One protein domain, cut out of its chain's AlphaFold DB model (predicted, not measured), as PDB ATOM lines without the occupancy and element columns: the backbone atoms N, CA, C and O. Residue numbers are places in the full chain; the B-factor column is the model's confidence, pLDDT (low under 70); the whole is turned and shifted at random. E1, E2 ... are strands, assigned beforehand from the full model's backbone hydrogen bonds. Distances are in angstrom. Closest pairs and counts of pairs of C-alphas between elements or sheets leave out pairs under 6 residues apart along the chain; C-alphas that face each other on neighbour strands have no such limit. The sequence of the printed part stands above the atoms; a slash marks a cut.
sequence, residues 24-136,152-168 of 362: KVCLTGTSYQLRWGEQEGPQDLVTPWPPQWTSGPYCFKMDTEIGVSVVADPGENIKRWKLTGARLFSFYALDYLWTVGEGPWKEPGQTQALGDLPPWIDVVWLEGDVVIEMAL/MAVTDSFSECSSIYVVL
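This is residues 24 to 136 and 152 to 168 of the 362 residues of an uncharacterized protein of Chthonomonadales bacterium (UniProt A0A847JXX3). Two sheets form a sandwich, only partly face to face: a large, strongly twisted sheet of E2, E4, E5, E7, E8 and E9, in which the long strands E4 and E7 run side by side, and a small sheet of E1, E3 and E6 over part of it. A long loop, residues 29 to 57, has C-alphas as far as 26 A from the mean of all C-alphas. The 130 printed residues include nine named strands, E1 to E9 in chain order, and no named helix, an all-strand class. The large sheet is branched and mixed; the small one has the order E1, E3, E6, all antiparallel. The whole is compact, with a radius of gyration of the C-alphas of 15.0 A and spans of 43 by 37 by 21 A.

In the large sheet, E7 is residues 122 to 134, 36.4 A long, starting at C-alpha 122 (193.000, 105.369, 155.798). E4, residues 78 to 90, is 32.4 A long and bends by 52 degrees at residue 84. E5 is residues 95 to 100, E8 residues 152 to 157, E9 residues 162 to 167, ending at C-alpha 167 (199.520, 103.245, 157.549), and E2 residues 58 to 61. In the small sheet, E1 is residues 24 to 28, beginning at C-alpha 24 (200.281, 93.811, 134.017), E3 residues 65 to 71, 19.3 A long, and E6 residues 111 to 116.

E7 has E4 on one side, antiparallel, with N 127 and O 87 3.0 A apart. On its other side are E8, beside residues 129 to 134, with N 132 and O 154 2.8 A apart, and E9, beside residues 122 to 125, with N 124 and O 164 2.8 A apart; both are antiparallel to E7. E4 and E5 are a hairpin, with N 86 and O 100 3.0 A apart. E2 is parallel to E9, at 26 degrees, with N 60 and O 165 2.9 A apart. In the small sheet, E3 is the inner strand: N 26 of E1 is 2.8 A from O 69, and N 68 is 2.9 A from O 112 of E6. Between the sheets, the closest C-alphas of E5 and E6, those of Val 100 and Leu 114, are 6.3 A apart. E3 and E7 are near each other, with 6 pairs of C-alphas within 10 A. E2 and E4 are apart.

The C-alphas of Leu 136 and Leu 168, the two farthest apart, are 45.5 A apart. Residues 137 to 151 are not printed; C-alphas 136 and 152 are 6.8 A apart across this cut. The link from E1 to E2 is long, 29 residues, and in it residues 34 to 35 pair antiparallel with residues 45 to 46. Mean pLDDT of the printed part is 85.9; 18 residues are under 70, among them 45 to 55 and 159 to 162.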
ATOM      1  N   LYS A  24     200.371  93.580 132.564       76.00
ATOM      2  CA  LYS A  24     200.281  93.811 134.017       76.00
ATOM      3  C   LYS A  24     200.338  95.294 134.347       76.00
ATOM      4  O   LYS A  24     201.367  95.931 134.131       76.00
ATOM      5  N   VAL A  25     199.253  95.824 134.905       80.06
ATOM      6  CA  VAL A  25     199.251  97.131 135.570       80.06
ATOM      7  C   VAL A  25     199.770  96.945 136.997       80.06
ATOM      8  O   VAL A  25     199.321  96.056 137.721       80.06
ATOM      9  N   CYS A  26     200.739  97.765 137.387       85.25
ATOM     10  CA  CYS A  26     201.481  97.649 138.635       85.25
ATOM     11  C   CYS A  26     201.442  98.979 139.384       85.25
ATOM     12  O   CYS A  26     201.756 100.015 138.796       85.25
ATOM     13  N   LEU A  27     201.132  98.956 140.682       88.56
ATOM     14  CA  LEU A  27     201.371 100.119 141.533       88.56
ATOM     15  C   LEU A  27     202.846 100.192 141.927       88.56
ATOM     16  O   LEU A  27     203.490  99.182 142.211       88.56
ATOM     17  N   THR A  28     203.381 101.406 141.932       88.69
ATOM     18  CA  THR A  28     204.753 101.704 142.345       88.69
ATOM     19  C   THR A  28     204.754 102.565 143.597       88.69
ATOM     20  O   THR A  28     203.835 103.352 143.803       88.69
ATOM     21  N   GLY A  29     205.815 102.449 144.389       87.12
ATOM     22  CA  GLY A  29     205.978 103.108 145.684       87.12
ATOM     23  C   GLY A  29     206.595 102.127 146.680       87.12
ATOM     24  O   GLY A  29     206.736 100.937 146.382       87.12
ATOM     25  N   THR A  30     206.990 102.597 147.862       88.00
ATOM     26  CA  THR A  30     207.451 101.700 148.930       88.00
ATOM     27  C   THR A  30     206.244 101.085 149.633       88.00
ATOM     28  O   THR A  30     205.707 101.656 150.577       88.00
ATOM     29  N   SER A  31     205.805  99.921 149.154       91.00
ATOM     30  CA  SER A  31     204.750  99.131 149.792       91.00
ATOM     31  C   SER A  31     205.309  98.140 150.813       91.00
ATOM     32  O   SER A  31     206.416  97.617 150.651       91.00
ATOM     33  N   TYR A  32     204.503  97.798 151.810       92.12
ATOM     34  CA  TYR A  32     204.793  96.749 152.782       92.12
ATOM     35  C   TYR A  32     204.166  95.414 152.369       92.12
ATOM     36  O   TYR A  32     203.117  95.370 151.727       92.12
ATOM     37  N   GLN A  33     204.823  94.310 152.734       88.56
ATOM     38  CA  GLN A  33     204.309  92.968 152.467       88.56
ATOM     39  C   GLN A  33     203.084  92.676 153.334       88.56
ATOM     40  O   GLN A  33     203.059  92.977 154.530       88.56
ATOM     41  N   LEU A  34     202.085  92.048 152.720       87.06
ATOM     42  CA  LEU A  34     200.842  91.654 153.368       87.06
ATOM     43  C   LEU A  34     200.705  90.135 153.413       87.06
ATOM     44  O   LEU A  34     201.409  89.407 152.715       87.06
ATOM     45  N   ARG A  35     199.769  89.661 154.232       84.69
ATOM     46  CA  ARG A  35     199.332  88.263 154.301       84.69
ATOM     47  C   ARG A  35     197.825  88.145 154.140       84.69
ATOM     48  O   ARG A  35     197.087  88.992 154.646       84.69
ATOM     49  N   TRP A  36     197.361  87.104 153.460       78.56
ATOM     50  CA  TRP A  36     195.929  86.799 153.429       78.56
ATOM     51  C   TRP A  36     195.456  86.280 154.790       78.56
ATOM     52  O   TRP A  36     194.344  86.595 155.207       78.56
ATOM     53  N   GLY A  37     196.328  85.577 155.526       68.88
ATOM     54  CA  GLY A  37     195.978  84.929 156.788       68.88
ATOM     55  C   GLY A  37     195.213  83.619 156.574       68.88
ATOM     56  O   GLY A  37     194.495  83.160 157.464       68.88
ATOM     57  N   GLU A  38     195.323  83.016 155.388       70.25
ATOM     58  CA  GLU A  38     194.715  81.729 155.067       70.25
ATOM     59  C   GLU A  38     195.575  80.551 155.541       70.25
ATOM     60  O   GLU A  38     195.009  79.544 155.983       70.25
ATOM     61  N   GLN A  39     196.905  80.664 155.472       66.62
ATOM     62  CA  GLN A  39     197.874  79.623 155.858       66.62
ATOM     63  C   GLN A  39     199.100  80.223 156.572       66.62
ATOM     64  O   GLN A  39     199.263  81.431 156.629       66.62
ATOM     65  N   GLU A  40     200.019  79.402 157.089       70.12
ATOM     66  CA  GLU A  40     201.318  79.898 157.573       70.12
ATOM     67  C   GLU A  40     202.420  79.686 156.543       70.12
ATOM     68  O   GLU A  40     202.575  78.586 156.016       70.12
ATOM     69  N   GLY A  41     203.256  80.701 156.322       72.69
ATOM     70  CA  GLY A  41     204.476  80.577 155.525       72.69
ATOM     71  C   GLY A  41     204.496  81.472 154.284       72.69
ATOM     72  O   GLY A  41     203.652  82.357 154.139       72.69
ATOM     73  N   PRO A  42     205.490  81.292 153.396       70.31
ATOM     74  CA  PRO A  42     205.668  82.127 152.205       70.31
ATOM     75  C   PRO A  42     204.473  82.130 151.245       70.31
ATOM     76  O   PRO A  42     204.284  83.101 150.524       70.31
ATOM     77  N   GLN A  43     203.675  81.064 151.235       68.06
ATOM     78  CA  GLN A  43     202.486  80.922 150.396       68.06
ATOM     79  C   GLN A  43     201.283  81.746 150.878       68.06
ATOM     80  O   GLN A  43     200.340  81.927 150.118       68.06
ATOM     81  N   ASP A  44     201.316  82.235 152.121       73.75
ATOM     82  CA  ASP A  44     200.282  83.112 152.683       73.75
ATOM     83  C   ASP A  44     200.602  84.599 152.507       73.75
ATOM     84  O   ASP A  44     199.763  85.466 152.757       73.75
ATOM     85  N   LEU A  45     201.824  84.909 152.063       68.94
ATOM     86  CA  LEU A  45     202.153  86.260 151.650       68.94
ATOM     87  C   LEU A  45     201.231  86.623 150.488       68.94
ATOM     88  O   LEU A  45     201.230  85.960 149.449       68.94
ATOM     89  N   VAL A  46     200.480  87.714 150.652       61.81
ATOM     90  CA  VAL A  46     199.980  88.439 149.490       61.81
ATOM     91  C   VAL A  46     201.238  88.762 148.706       61.81
ATOM     92  O   VAL A  46     202.199  89.286 149.271       61.81
ATOM     93  N   THR A  47     201.281  88.378 147.443       56.53
ATOM     94  CA  THR A  47     202.409  88.649 146.562       56.53
ATOM     95  C   THR A  47     202.157  89.952 145.808       56.53
ATOM     96  O   THR A  47     201.710  89.901 144.668       56.53
ATOM     97  N   PRO A  48     202.516  91.133 146.350       53.66
ATOM     98  CA  PRO A  48     202.798  92.291 145.523       53.66
ATOM     99  C   PRO A  48     204.279  92.287 145.097       53.66
ATOM    100  O   PRO A  48     204.868  93.352 144.925       53.66
ATOM    101  N   TRP A  49     204.933  91.113 144.986       38.56
ATOM    102  CA  TRP A  49     206.347  91.040 144.606       38.56
ATOM    103  C   TRP A  49     206.736  89.848 143.698       38.56
ATOM    104  O   TRP A  49     206.564  88.697 144.109       38.56
ATOM    105  N   PRO A  50     207.327  90.098 142.503       46.72
ATOM    106  CA  PRO A  50     207.456  91.422 141.872       46.72
ATOM    107  C   PRO A  50     206.058  92.043 141.689       46.72
ATOM    108  O   PRO A  50     205.083  91.306 141.822       46.72
ATOM    109  N   PRO A  51     205.920  93.366 141.486       46.31
ATOM    110  CA  PRO A  51     204.617  94.013 141.457       46.31
ATOM    111  C   PRO A  51     203.801  93.342 140.365       46.31
ATOM    112  O   PRO A  51     204.121  93.420 139.182       46.31
ATOM    113  N   GLN A  52     202.812  92.576 140.770       48.38
ATOM    114  CA  GLN A  52     201.872  91.961 139.872       48.38
ATOM    115  C   GLN A  52     200.526  92.252 140.518       48.38
ATOM    116  O   GLN A  52     200.402  92.185 141.741       48.38
ATOM    117  N   TRP A  53     199.546  92.565 139.678       53.97
ATOM    118  CA  TRP A  53     198.129  92.658 140.012       53.97
ATOM    119  C   TRP A  53     197.676  93.972 140.665       53.97
ATOM    120  O   TRP A  53     197.819  94.189 141.861       53.97
ATOM    121  N   THR A  54     196.938  94.788 139.915       52.03
ATOM    122  CA  THR A  54     195.936  95.720 140.471       52.03
ATOM    123  C   THR A  54     194.726  95.003 141.090       52.03
ATOM    124  O   THR A  54     193.787  95.652 141.535       52.03
ATOM    125  N   SER A  55     194.727  93.668 141.144       60.81
ATOM    126  CA  SER A  55     193.737  92.864 141.859       60.81
ATOM    127  C   SER A  55     194.341  92.361 143.171       60.81
ATOM    128  O   SER A  55     194.741  91.202 143.291       60.81
ATOM    129  N   GLY A  56     194.482  93.245 144.152       71.81
ATOM    130  CA  GLY A  56     194.978  92.865 145.467       71.81
ATOM    131  C   GLY A  56     195.031  94.045 146.428       71.81
ATOM    132  O   GLY A  56     195.093  95.193 145.992       71.81
ATOM    133  N   PRO A  57     194.986  93.787 147.742       87.00
ATOM    134  CA  PRO A  57     195.210  94.825 148.720       87.00
ATOM    135  C   PRO A  57     196.669  95.278 148.690       87.00
ATOM    136  O   PRO A  57     197.585  94.462 148.573       87.00
ATOM    137  N   TYR A  58     196.877  96.574 148.873       90.56
ATOM    138  CA  TYR A  58     198.198  97.171 149.037       90.56
ATOM    139  C   TYR A  58     198.316  97.812 150.411       90.56
ATOM    140  O   TYR A  58     197.316  98.214 150.995       90.56
ATOM    141  N   CYS A  59     199.536  97.934 150.925       93.94
ATOM    142  CA  CYS A  59     199.808  98.665 152.155       93.94
ATOM    143  C   CYS A  59     200.984  99.602 151.934       93.94
ATOM    144  O   CYS A  59     202.054  99.159 151.516       93.94
ATOM    145  N   PHE A  60     200.777 100.884 152.197       95.69
ATOM    146  CA  PHE A  60     201.775 101.929 152.019       95.69
ATOM    147  C   PHE A  60     201.813 102.821 153.249       95.69
ATOM    148  O   PHE A  60     200.809 103.004 153.936       95.69
ATOM    149  N   LYS A  61     202.971 103.428 153.491       97.38
ATOM    150  CA  LYS A  61     203.078 104.511 154.461       97.38
ATOM    151  C   LYS A  61     202.288 105.729 153.977       97.38
ATOM    152  O   LYS A  61     202.296 106.022 152.780       97.38
ATOM    153  N   MET A  62     201.665 106.459 154.892       97.62
ATOM    154  CA  MET A  62     201.164 107.812 154.643       97.62
ATOM    155  C   MET A  62     202.253 108.705 154.030       97.62
ATOM    156  O   MET A  62     203.445 108.435 154.205       97.62
ATOM    157  N   ASP A  63     201.853 109.725 153.271       97.12
ATOM    158  CA  ASP A  63     202.760 110.606 152.511       97.12
ATOM    159  C   ASP A  63     203.642 109.899 151.462       97.12
ATOM    160  O   ASP A  63     204.631 110.457 150.983       97.12
ATOM    161  N   THR A  64     203.326 108.655 151.083       96.44
ATOM    162  CA  THR A  64     204.035 107.982 149.986       96.44
ATOM    163  C   THR A  64     203.474 108.442 148.644       96.44
ATOM    164  O   THR A  64     202.288 108.241 148.377       96.44
ATOM    165  N   GLU A  65     204.333 108.970 147.768       96.44
ATOM    166  CA  GLU A  65     204.000 109.136 146.350       96.44
ATOM    167  C   GLU A  65     203.812 107.755 145.713       96.44
ATOM    168  O   GLU A  65     204.723 106.915 145.722       96.44
ATOM    169  N   ILE A  66     202.633 107.520 145.139       95.38
ATOM    170  CA  ILE A  66     202.360 106.314 144.361       95.38
ATOM    171  C   ILE A  66     202.344 106.613 142.866       95.38
ATOM    172  O   ILE A  66     202.057 107.718 142.395       95.38
ATOM    173  N   GLY A  67     202.641 105.577 142.095       94.31
ATOM    174  CA  GLY A  67     202.610 105.623 140.643       94.31
ATOM    175  C   GLY A  67     202.004 104.363 140.057       94.31
ATOM    176  O   GLY A  67     201.732 103.393 140.763       94.31
ATOM    177  N   VAL A  68     201.824 104.380 138.744       92.50
ATOM    178  CA  VAL A  68     201.422 103.213 137.965       92.50
ATOM    179  C   VAL A  68     202.461 102.930 136.889       92.50
ATOM    180  O   VAL A  68     203.032 103.852 136.299       92.50
ATOM    181  N   SER A  69     202.724 101.658 136.627       92.31
ATOM    182  CA  SER A  69     203.521 101.200 135.493       92.31
ATOM    183  C   SER A  69     202.829 100.032 134.800       92.31
ATOM    184  O   SER A  69     202.009  99.337 135.398       92.31
ATOM    185  N   VAL A  70     203.141  99.829 133.520       90.38
ATOM    186  CA  VAL A  70     202.715  98.642 132.771       90.38
ATOM    187  C   VAL A  70     203.941  97.793 132.482       90.38
ATOM    188  O   VAL A  70     204.899  98.268 131.869       90.38
ATOM    189  N   VAL A  71     203.911  96.539 132.924       87.75
ATOM    190  CA  VAL A  71     204.976  95.558 132.706       87.75
ATOM    191  C   VAL A  71     204.482  94.506 131.716       87.75
ATOM    192  O   VAL A  71     203.364  94.005 131.831       87.75
ATOM    193  N   ALA A  72     205.319  94.201 130.725       84.19
ATOM    194  CA  ALA A  72     205.049  93.168 129.733       84.19
ATOM    195  C   ALA A  72     205.367  91.785 130.306       84.19
ATOM    196  O   ALA A  72     206.447  91.590 130.876       84.19
ATOM    197  N   ASP A  73     204.464  90.825 130.116       83.12
ATOM    198  CA  ASP A  73     204.775  89.432 130.416       83.12
ATOM    199  C   ASP A  73     205.756  88.837 129.388       83.12
ATOM    200  O   ASP A  73     205.872  89.328 128.257       83.12
ATOM    201  N   PRO A  74     206.519  87.785 129.754       82.50
ATOM    202  CA  PRO A  74     207.421  87.129 128.816       82.50
ATOM    203  C   PRO A  74     206.687  86.676 127.545       82.50
ATOM    204  O   PRO A  74     205.797  85.832 127.599       82.50
ATOM    205  N   GLY A  75     207.105  87.206 126.392       82.31
ATOM    206  CA  GLY A  75     206.493  86.920 125.089       82.31
ATOM    207  C   GLY A  75     205.551  88.010 124.572       82.31
ATOM    208  O   GLY A  75     205.057  87.893 123.451       82.31
ATOM    209  N   GLU A  76     205.338  89.080 125.337       82.31
ATOM    210  CA  GLU A  76     204.483  90.187 124.927       82.31
ATOM    211  C   GLU A  76     205.242  91.330 124.279       82.31
ATOM    212  O   GLU A  76     206.301  91.760 124.733       82.31
ATOM    213  N   ASN A  77     204.633  91.878 123.230       86.56
ATOM    214  CA  ASN A  77     205.158  93.024 122.506       86.56
ATOM    215  C   ASN A  77     204.376  94.282 122.888       86.56
ATOM    216  O   ASN A  77     203.687  94.866 122.052       86.56
ATOM    217  N   ILE A  78     204.455  94.702 124.153       89.62
ATOM    218  CA  ILE A  78     203.954  96.026 124.534       89.62
ATOM    219  C   ILE A  78     204.900  97.066 123.930       89.62
ATOM    220  O   ILE A  78     206.091  97.071 124.225       89.62
ATOM    221  N   LYS A  79     204.375  97.942 123.071       91.31
ATOM    222  CA  LYS A  79     205.157  99.016 122.452       91.31
ATOM    223  C   LYS A  79     205.215 100.237 123.356       91.31
ATOM    224  O   LYS A  79     206.273 100.810 123.537       91.31
ATOM    225  N   ARG A  80     204.067 100.656 123.882       94.44
ATOM    226  CA  ARG A  80     203.942 101.793 124.800       94.44
ATOM    227  C   ARG A  80     202.585 101.766 125.480       94.44
ATOM    228  O   ARG A  80     201.666 101.105 125.010       94.44
ATOM    229  N   TRP A  81     202.438 102.516 126.553       94.94
ATOM    230  CA  TRP A  81     201.191 102.650 127.291       94.94
ATOM    231  C   TRP A  81     200.998 104.097 127.751       94.94
ATOM    232  O   TRP A  81     201.946 104.878 127.743       94.94
ATOM    233  N   LYS A  82     199.788 104.491 128.125       95.31
ATOM    234  CA  LYS A  82     199.523 105.775 128.785       95.31
ATOM    235  C   LYS A  82     198.384 105.635 129.781       95.31
ATOM    236  O   LYS A  82     197.502 104.801 129.593       95.31
ATOM    237  N   LEU A  83     198.383 106.485 130.799       95.31
ATOM    238  CA  LEU A  83     197.243 106.667 131.691       95.31
ATOM    239  C   LEU A  83     196.180 107.517 130.983       95.31
ATOM    240  O   LEU A  83     196.519 108.573 130.452       95.31
ATOM    241  N   THR A  84     194.918 107.093 130.976       95.25
ATOM    242  CA  THR A  84     193.805 107.927 130.480       95.25
ATOM    243  C   THR A  84     193.122 108.712 131.590       95.25
ATOM    244  O   THR A  84     192.614 109.802 131.340       95.25
ATOM    245  N   GLY A  85     193.171 108.199 132.817       94.50
ATOM    246  CA  GLY A  85     192.792 108.922 134.022       94.50
ATOM    247  C   GLY A  85     192.924 108.037 135.255       94.50
ATOM    248  O   GLY A  85     192.865 106.813 135.148       94.50
ATOM    249  N   ALA A  86     193.114 108.657 136.415       94.19
ATOM    250  CA  ALA A  86     193.072 107.985 137.709       94.19
ATOM    251  C   ALA A  86     192.481 108.901 138.779       94.19
ATOM    252  O   ALA A  86     192.568 110.123 138.676       94.19
ATOM    253  N   ARG A  87     191.913 108.324 139.831       95.38
ATOM    254  CA  ARG A  87     191.396 109.051 140.992       95.38
ATOM    255  C   ARG A  87     191.503 108.200 142.249       95.38
ATOM    256  O   ARG A  87     191.349 106.983 142.181       95.38
ATOM    257  N   LEU A  88     191.749 108.853 143.380       95.19
ATOM    258  CA  LEU A  88     191.908 108.205 144.681       95.19
ATOM    259  C   LEU A  88     190.795 108.650 145.622       95.19
ATOM    260  O   LEU A  88     190.740 109.821 145.988       95.19
ATOM    261  N   PHE A  89     189.911 107.734 146.000       95.50
ATOM    262  CA  PHE A  89     188.834 107.976 146.955       95.50
ATOM    263  C   PHE A  89     189.283 107.632 148.374       95.50
ATOM    264  O   PHE A  89     189.801 106.540 148.606       95.50
ATOM    265  N   SER A  90     189.060 108.541 149.318       97.00
ATOM    266  CA  SER A  90     189.333 108.344 150.741       97.00
ATOM    267  C   SER A  90     188.058 107.983 151.489       97.00
ATOM    268  O   SER A  90     187.049 108.684 151.377       97.00
ATOM    269  N   PHE A  91     188.105 106.913 152.285       95.81
ATOM    270  CA  PHE A  91     186.985 106.562 153.157       95.81
ATOM    271  C   PHE A  91     186.875 107.500 154.354       95.81
ATOM    272  O   PHE A  91     185.765 107.727 154.829       95.81
ATOM    273  N   TYR A  92     187.989 108.083 154.797       96.62
ATOM    274  CA  TYR A  92     187.975 109.097 155.845       96.62
ATOM    275  C   TYR A  92     187.313 110.397 155.391       96.62
ATOM    276  O   TYR A  92     186.379 110.888 156.023       96.62
ATOM    277  N   ALA A  93     187.796 110.956 154.280       97.12
ATOM    278  CA  ALA A  93     187.319 112.231 153.758       97.12
ATOM    279  C   ALA A  93     185.961 112.105 153.053       97.12
ATOM    280  O   ALA A  93     185.289 113.116 152.851       97.12
ATOM    281  N   LEU A  94     185.566 110.879 152.684       96.56
ATOM    282  CA  LEU A  94     184.390 110.581 151.863       96.56
ATOM    283  C   LEU A  94     184.399 111.348 150.529       96.56
ATOM    284  O   LEU A  94     183.348 111.733 150.016       96.56
ATOM    285  N   ASP A  95     185.591 111.573 149.977       97.81
ATOM    286  CA  ASP A  95     185.810 112.338 148.752       97.81
ATOM    287  C   ASP A  95     187.043 111.827 147.991       97.81
ATOM    288  O   ASP A  95     187.870 111.069 148.514       97.81
ATOM    289  N   TYR A  96     187.175 112.255 146.738       96.56
ATOM    290  CA  TYR A  96     188.379 112.051 145.949       96.56
ATOM    291  C   TYR A  96     189.474 113.024 146.396       96.56
ATOM    292  O   TYR A  96     189.361 114.232 146.206       96.56
ATOM    293  N   LEU A  97     190.569 112.486 146.936       96.88
ATOM    294  CA  LEU A  97     191.725 113.278 147.370       96.88
ATOM    295  C   LEU A  97     192.434 113.937 146.188       96.88
ATOM    296  O   LEU A  97     192.927 115.059 146.287       96.88
ATOM    297  N   TRP A  98     192.475 113.237 145.053       97.50
ATOM    298  CA  TRP A  98     193.018 113.761 143.810       97.50
ATOM    299  C   TRP A  98     192.445 113.045 142.589       97.50
ATOM    300  O   TRP A  98     191.880 111.951 142.659       97.50
ATOM    301  N   THR A  99     192.602 113.696 141.437       97.00
ATOM    302  CA  THR A  99     192.303 113.156 140.110       97.00
ATOM    303  C   THR A  99     193.447 113.509 139.168       97.00
ATOM    304  O   THR A  99     193.861 114.664 139.085       97.00
ATOM    305  N   VAL A 100     193.940 112.514 138.442       96.69
ATOM    306  CA  VAL A 100     194.987 112.634 137.429       96.69
ATOM    307  C   VAL A 100     194.332 112.482 136.065       96.69
ATOM    308  O   VAL A 100     193.612 111.515 135.822       96.69
ATOM    309  N   GLY A 101     194.560 113.456 135.185       96.38
ATOM    310  CA  GLY A 101     194.091 113.403 133.803       96.38
ATOM    311  C   GLY A 101     194.924 112.466 132.925       96.38
ATOM    312  O   GLY A 101     195.734 111.671 133.401       96.38
ATOM    313  N   GLU A 102     194.745 112.595 131.614       96.94
ATOM    314  CA  GLU A 102     195.511 111.826 130.636       96.94
ATOM    315  C   GLU A 102     197.017 112.139 130.719       96.94
ATOM    316  O   GLU A 102     197.436 113.300 130.712       96.94
ATOM    317  N   GLY A 103     197.832 111.086 130.780       96.00
ATOM    318  CA  GLY A 103     199.290 111.160 130.788       96.00
ATOM    319  C   GLY A 103     199.914 110.972 129.396       96.00
ATOM    320  O   GLY A 103     199.255 110.518 128.456       96.00
ATOM    321  N   PRO A 104     201.213 111.284 129.234       97.56
ATOM    322  CA  PRO A 104     201.936 111.000 128.002       97.56
ATOM    323  C   PRO A 104     202.105 109.489 127.787       97.56
ATOM    324  O   PRO A 104     202.070 108.696 128.729       97.56
ATOM    325  N   TRP A 105     202.370 109.100 126.539       96.56
ATOM    326  CA  TRP A 105     202.830 107.747 126.233       96.56
ATOM    327  C   TRP A 105     204.176 107.445 126.901       96.56
ATOM    328  O   TRP A 105     205.075 108.287 126.917       96.56
ATOM    329  N   LYS A 106     204.304 106.223 127.408       96.69
ATOM    330  CA  LYS A 106     205.440 105.681 128.149       96.69
ATOM    331  C   LYS A 106     205.832 104.318 127.602       96.69
ATOM    332  O   LYS A 106     204.984 103.547 127.162       96.69
ATOM    333  N   GLU A 107     207.118 104.016 127.670       95.06
ATOM    334  CA  GLU A 107     207.637 102.682 127.377       95.06
ATOM    335  C   GLU A 107     207.267 101.701 128.515       95.06
ATOM    336  O   GLU A 107     207.041 102.138 129.656       95.06
ATOM    337  N   PRO A 108     207.198 100.381 128.255       92.12
ATOM    338  CA  PRO A 108     206.976  99.380 129.301       92.12
ATOM    339  C   PRO A 108     207.978  99.512 130.457       92.12
ATOM    340  O   PRO A 108     209.169  99.743 130.245       92.12
ATOM    341  N   GLY A 109     207.497  99.377 131.692       90.50
ATOM    342  CA  GLY A 109     208.295  99.502 132.914       90.50
ATOM    343  C   GLY A 109     208.602 100.936 133.360       90.50
ATOM    344  O   GLY A 109     209.058 101.125 134.486       90.50
ATOM    345  N   GLN A 110     208.332 101.960 132.540       95.06
ATOM    346  CA  GLN A 110     208.349 103.343 133.026       95.06
ATOM    347  C   GLN A 110     207.172 103.583 133.974       95.06
ATOM    348  O   GLN A 110     206.116 102.982 133.811       95.06
ATOM    349  N   THR A 111     207.337 104.497 134.929       95.38
ATOM    350  CA  THR A 111     206.294 104.869 135.898       95.38
ATOM    351  C   THR A 111     205.632 106.192 135.513       95.38
ATOM    352  O   THR A 111     206.306 107.137 135.087       95.38
ATOM    353  N   GLN A 112     204.311 106.279 135.665       96.06
ATOM    354  CA  GLN A 112     203.542 107.524 135.733       96.06
ATOM    355  C   GLN A 112     203.225 107.815 137.200       96.06
ATOM    356  O   GLN A 112     202.524 107.027 137.830       96.06
ATOM    357  N   ALA A 113     203.722 108.934 137.731       96.62
ATOM    358  CA  ALA A 113     203.327 109.399 139.058       96.62
ATOM    359  C   ALA A 113     201.828 109.728 139.065       96.62
ATOM    360  O   ALA A 113     201.313 110.279 138.080       96.62
ATOM    361  N   LEU A 114     201.153 109.362 140.154       95.25
ATOM    362  CA  LEU A 114     199.736 109.638 140.363       95.25
ATOM    363  C   LEU A 114     199.541 110.743 141.408       95.25
ATOM    364  O   LEU A 114     198.818 111.702 141.159       95.25
ATOM    365  N   GLY A 115     200.230 110.638 142.539       96.19
ATOM    366  CA  GLY A 115     200.167 111.610 143.624       96.19
ATOM    367  C   GLY A 115     200.484 110.968 144.965       96.19
ATOM    368  O   GLY A 115     200.701 109.756 145.052       96.19
ATOM    369  N   ASP A 116     200.489 111.794 146.002       97.62
ATOM    370  CA  ASP A 116     200.737 111.353 147.369       97.62
ATOM    371  C   ASP A 116     199.493 110.691 147.974       97.62
ATOM    372  O   ASP A 116     198.345 111.073 147.708       97.62
ATOM    373  N   LEU A 117     199.728 109.667 148.790       97.25
ATOM    374  CA  LEU A 117     198.729 109.121 149.705       97.25
ATOM    375  C   LEU A 117     198.461 110.107 150.856       97.25
ATOM    376  O   LEU A 117     199.338 110.910 151.176       97.25
ATOM    377  N   PRO A 118     197.272 110.064 151.489       97.94
ATOM    378  CA  PRO A 118     196.938 110.995 152.562       97.94
ATOM    379  C   PRO A 118     197.944 110.936 153.730       97.94
ATOM    380  O   PRO A 118     198.469 109.855 154.009       97.94
ATOM    381  N   PRO A 119     198.160 112.052 154.459       98.06
ATOM    382  CA  PRO A 119     199.024 112.126 155.646       98.06
ATOM    383  C   PRO A 119     198.395 111.494 156.908       98.06
ATOM    384  O   PRO A 119     198.718 111.886 158.025       98.06
ATOM    385  N   TRP A 120     197.452 110.561 156.759       98.56
ATOM    386  CA  TRP A 120     196.743 109.900 157.860       98.56
ATOM    387  C   TRP A 120     196.452 108.435 157.522       98.56
ATOM    388  O   TRP A 120     196.470 108.034 156.355       98.56
ATOM    389  N   ILE A 121     196.152 107.633 158.544       98.50
ATOM    390  CA  ILE A 121     195.684 106.255 158.375       98.50
ATOM    391  C   ILE A 121     194.343 106.254 157.642       98.50
ATOM    392  O   ILE A 121     193.398 106.919 158.065       98.50
ATOM    393  N   ASP A 122     194.225 105.456 156.587       98.19
ATOM    394  CA  ASP A 122     193.000 105.369 155.798       98.19
ATOM    395  C   ASP A 122     192.875 104.017 155.086       98.19
ATOM    396  O   ASP A 122     193.839 103.259 154.939       98.19
ATOM    397  N   VAL A 123     191.673 103.743 154.596       96.00
ATOM    398  CA  VAL A 123     191.444 102.791 153.513       96.00
ATOM    399  C   VAL A 123     191.099 103.637 152.300       96.00
ATOM    400  O   VAL A 123     190.154 104.413 152.350       96.00
ATOM    401  N   VAL A 124     191.858 103.529 151.215       95.19
ATOM    402  CA  VAL A 124     191.602 104.304 149.997       95.19
ATOM    403  C   VAL A 124     191.347 103.387 148.809       95.19
ATOM    404  O   VAL A 124     191.855 102.264 148.738       95.19
ATOM    405  N   TRP A 125     190.536 103.866 147.872       93.06
ATOM    406  CA  TRP A 125     190.220 103.177 146.626       93.06
ATOM    407  C   TRP A 125     190.819 103.924 145.451       93.06
ATOM    408  O   TRP A 125     190.507 105.091 145.211       93.06
ATOM    409  N   LEU A 126     191.684 103.232 144.719       92.12
ATOM    410  CA  LEU A 126     192.272 103.743 143.495       92.12
ATOM    411  C   LEU A 126     191.493 103.209 142.295       92.12
ATOM    412  O   LEU A 126     191.375 102.001 142.103       92.12
ATOM    413  N   GLU A 127     191.010 104.124 141.465       91.31
ATOM    414  CA  GLU A 127     190.330 103.812 140.213       91.31
ATOM    415  C   GLU A 127     191.064 104.482 139.056       91.31
ATOM    416  O   GLU A 127     191.543 105.609 139.188       91.31
ATOM    417  N   GLY A 128     191.118 103.821 137.904       90.81
ATOM    418  CA  GLY A 128     191.656 104.424 136.695       90.81
ATOM    419  C   GLY A 128     191.790 103.444 135.540       90.81
ATOM    420  O   GLY A 128     191.479 102.257 135.656       90.81
ATOM    421  N   ASP A 129     192.266 103.986 134.425       90.25
ATOM    422  CA  ASP A 129     192.338 103.308 133.139       90.25
ATOM    423  C   ASP A 129     193.684 103.580 132.460       90.25
ATOM    424  O   ASP A 129     194.214 104.698 132.495       90.25
ATOM    425  N   VAL A 130     194.226 102.559 131.798       91.12
ATOM    426  CA  VAL A 130     195.386 102.679 130.914       91.12
ATOM    427  C   VAL A 130     195.029 102.260 129.493       91.12
ATOM    428  O   VAL A 130     194.228 101.359 129.254       91.12
ATOM    429  N   VAL A 131     195.678 102.892 128.519       91.88
ATOM    430  CA  VAL A 131     195.676 102.440 127.126       91.88
ATOM    431  C   VAL A 131     197.045 101.874 126.808       91.88
ATOM    432  O   VAL A 131     198.061 102.528 127.031       91.88
ATOM    433  N   ILE A 132     197.064 100.674 126.248       90.56
ATOM    434  CA  ILE A 132     198.259  99.902 125.943       90.56
ATOM    435  C   ILE A 132     198.301  99.680 124.431       90.56
ATOM    436  O   ILE A 132     197.383  99.115 123.839       90.56
ATOM    437  N   GLU A 133     199.361 100.155 123.783       91.50
ATOM    438  CA  GLU A 133     199.630  99.897 122.371       91.50
ATOM    439  C   GLU A 133     200.494  98.642 122.245       91.50
ATOM    440  O   GLU A 133     201.655  98.620 122.662       91.50
ATOM    441  N   MET A 134     199.927  97.613 121.622       87.75
ATOM    442  CA  MET A 134     200.604  96.357 121.320       87.75
ATOM    443  C   MET A 134     201.224  96.423 119.922       87.75
ATOM    444  O   MET A 134     200.586  96.865 118.959       87.75
ATOM    445  N   ALA A 135     202.458  95.943 119.788       85.75
ATOM    446  CA  ALA A 135     203.050  95.657 118.492       85.75
ATOM    447  C   ALA A 135     202.391  94.397 117.910       85.75
ATOM    448  O   ALA A 135     202.308  93.362 118.576       85.75
ATOM    449  N   LEU A 136     201.926  94.478 116.660       80.31
ATOM    450  CA  LEU A 136     201.445  93.291 115.959       80.31
ATOM    451  C   LEU A 136     202.598  92.296 115.773       80.31
ATOM    452  O   LEU A 136     203.737  92.723 115.543       80.31
ATOM    453  N   MET A 152     197.747  97.564 117.596       79.25
ATOM    454  CA  MET A 152     196.443  97.364 118.230       79.25
ATOM    455  C   MET A 152     196.464  98.083 119.579       79.25
ATOM    456  O   MET A 152     197.320  97.793 120.412       79.25
ATOM    457  N   ALA A 153     195.546  99.027 119.788       79.56
ATOM    458  CA  ALA A 153     195.358  99.661 121.088       79.56
ATOM    459  C   ALA A 153     194.327  98.866 121.895       79.56
ATOM    460  O   ALA A 153     193.205  98.653 121.435       79.56
ATOM    461  N   VAL A 154     194.716  98.441 123.092       79.88
ATOM    462  CA  VAL A 154     193.849  97.794 124.079       79.88
ATOM    463  C   VAL A 154     193.679  98.763 125.244       79.88
ATOM    464  O   VAL A 154     194.630  99.433 125.634       79.88
ATOM    465  N   THR A 155     192.461  98.889 125.765       78.94
ATOM    466  CA  THR A 155     192.206  99.637 127.006       78.94
ATOM    467  C   THR A 155     192.062  98.633 128.133       78.94
ATOM    468  O   THR A 155     191.363  97.635 127.957       78.94
ATOM    469  N   ASP A 156     192.732  98.893 129.248       77.62
ATOM    470  CA  ASP A 156     192.644  98.086 130.455       77.62
ATOM    471  C   ASP A 156     192.273  98.982 131.638       77.62
ATOM    472  O   ASP A 156     192.843 100.062 131.821       77.62
ATOM    473  N   SER A 157     191.293  98.540 132.416       75.12
ATOM    474  CA  SER A 157     190.763  99.269 133.565       75.12
ATOM    475  C   SER A 157     191.285  98.607 134.827       75.12
ATOM    476  O   SER A 157     191.059  97.419 135.048       75.12
ATOM    477  N   PHE A 158     191.939  99.371 135.695       72.50
ATOM    478  CA  PHE A 158     192.353  98.886 137.012       72.50
ATOM    479  C   PHE A 158     191.355  99.273 138.113       72.50
ATOM    480  O   PHE A 158     191.686  99.252 139.293       72.50
ATOM    481  N   SER A 159     190.108  99.569 137.726       59.53
ATOM    482  CA  SER A 159     188.982  99.829 138.630       59.53
ATOM    483  C   SER A 159     188.513  98.598 139.417       59.53
ATOM    484  O   SER A 159     187.605  98.713 140.237       59.53
ATOM    485  N   GLU A 160     189.079  97.410 139.179       54.81
ATOM    486  CA  GLU A 160     188.753  96.191 139.928       54.81
ATOM    487  C   GLU A 160     189.453  96.178 141.306       54.81
ATOM    488  O   GLU A 160     190.366  95.401 141.563       54.81
ATOM    489  N   CYS A 161     188.975  97.039 142.211       53.00
ATOM    490  CA  CYS A 161     189.014  96.861 143.670       53.00
ATOM    491  C   CYS A 161     190.392  96.659 144.343       53.00
ATOM    492  O   CYS A 161     190.549  95.755 145.168       53.00
ATOM    493  N   SER A 162     191.377  97.526 144.092       66.44
ATOM    494  CA  SER A 162     192.542  97.613 144.988       66.44
ATOM    495  C   SER A 162     192.205  98.453 146.222       66.44
ATOM    496  O   SER A 162     192.257  99.682 146.173       66.44
ATOM    497  N   SER A 163     191.880  97.803 147.343       86.75
ATOM    498  CA  SER A 163     191.931  98.472 148.649       86.75
ATOM    499  C   SER A 163     193.386  98.791 148.977       86.75
ATOM    500  O   SER A 163     194.206  97.888 149.144       86.75
ATOM    501  N   ILE A 164     193.713 100.073 149.072       93.25
ATOM    502  CA  ILE A 164     195.012 100.526 149.550       93.25
ATOM    503  C   ILE A 164     194.858 100.896 151.025       93.25
ATOM    504  O   ILE A 164     194.096 101.791 151.379       93.25
ATOM    505  N   TYR A 165     195.590 100.204 151.885       95.88
ATOM    506  CA  TYR A 165     195.726 100.532 153.295       95.88
ATOM    507  C   TYR A 165     196.849 101.553 153.465       95.88
ATOM    508  O   TYR A 165     198.001 101.286 153.110       95.88
ATOM    509  N   VAL A 166     196.512 102.723 153.997       97.56
ATOM    510  CA  VAL A 166     197.476 103.772 154.329       97.56
ATOM    511  C   VAL A 166     197.787 103.663 155.817       97.56
ATOM    512  O   VAL A 166     196.876 103.699 156.641       97.56
ATOM    513  N   VAL A 167     199.060 103.484 156.168       98.12
ATOM    514  CA  VAL A 167     199.520 103.245 157.549       98.12
ATOM    515  C   VAL A 167     200.542 104.289 158.001       98.12
ATOM    516  O   VAL A 167     201.165 104.950 157.175       98.12
ATOM    517  N   LEU A 168     200.771 104.421 159.311       98.31
ATOM    518  CA  LEU A 168     201.722 105.407 159.850       98.31
ATOM    519  C   LEU A 168     203.171 105.082 159.493       98.31
ATOM    520  O   LEU A 168     203.976 105.975 159.229       98.31
TER     521      LEU A 168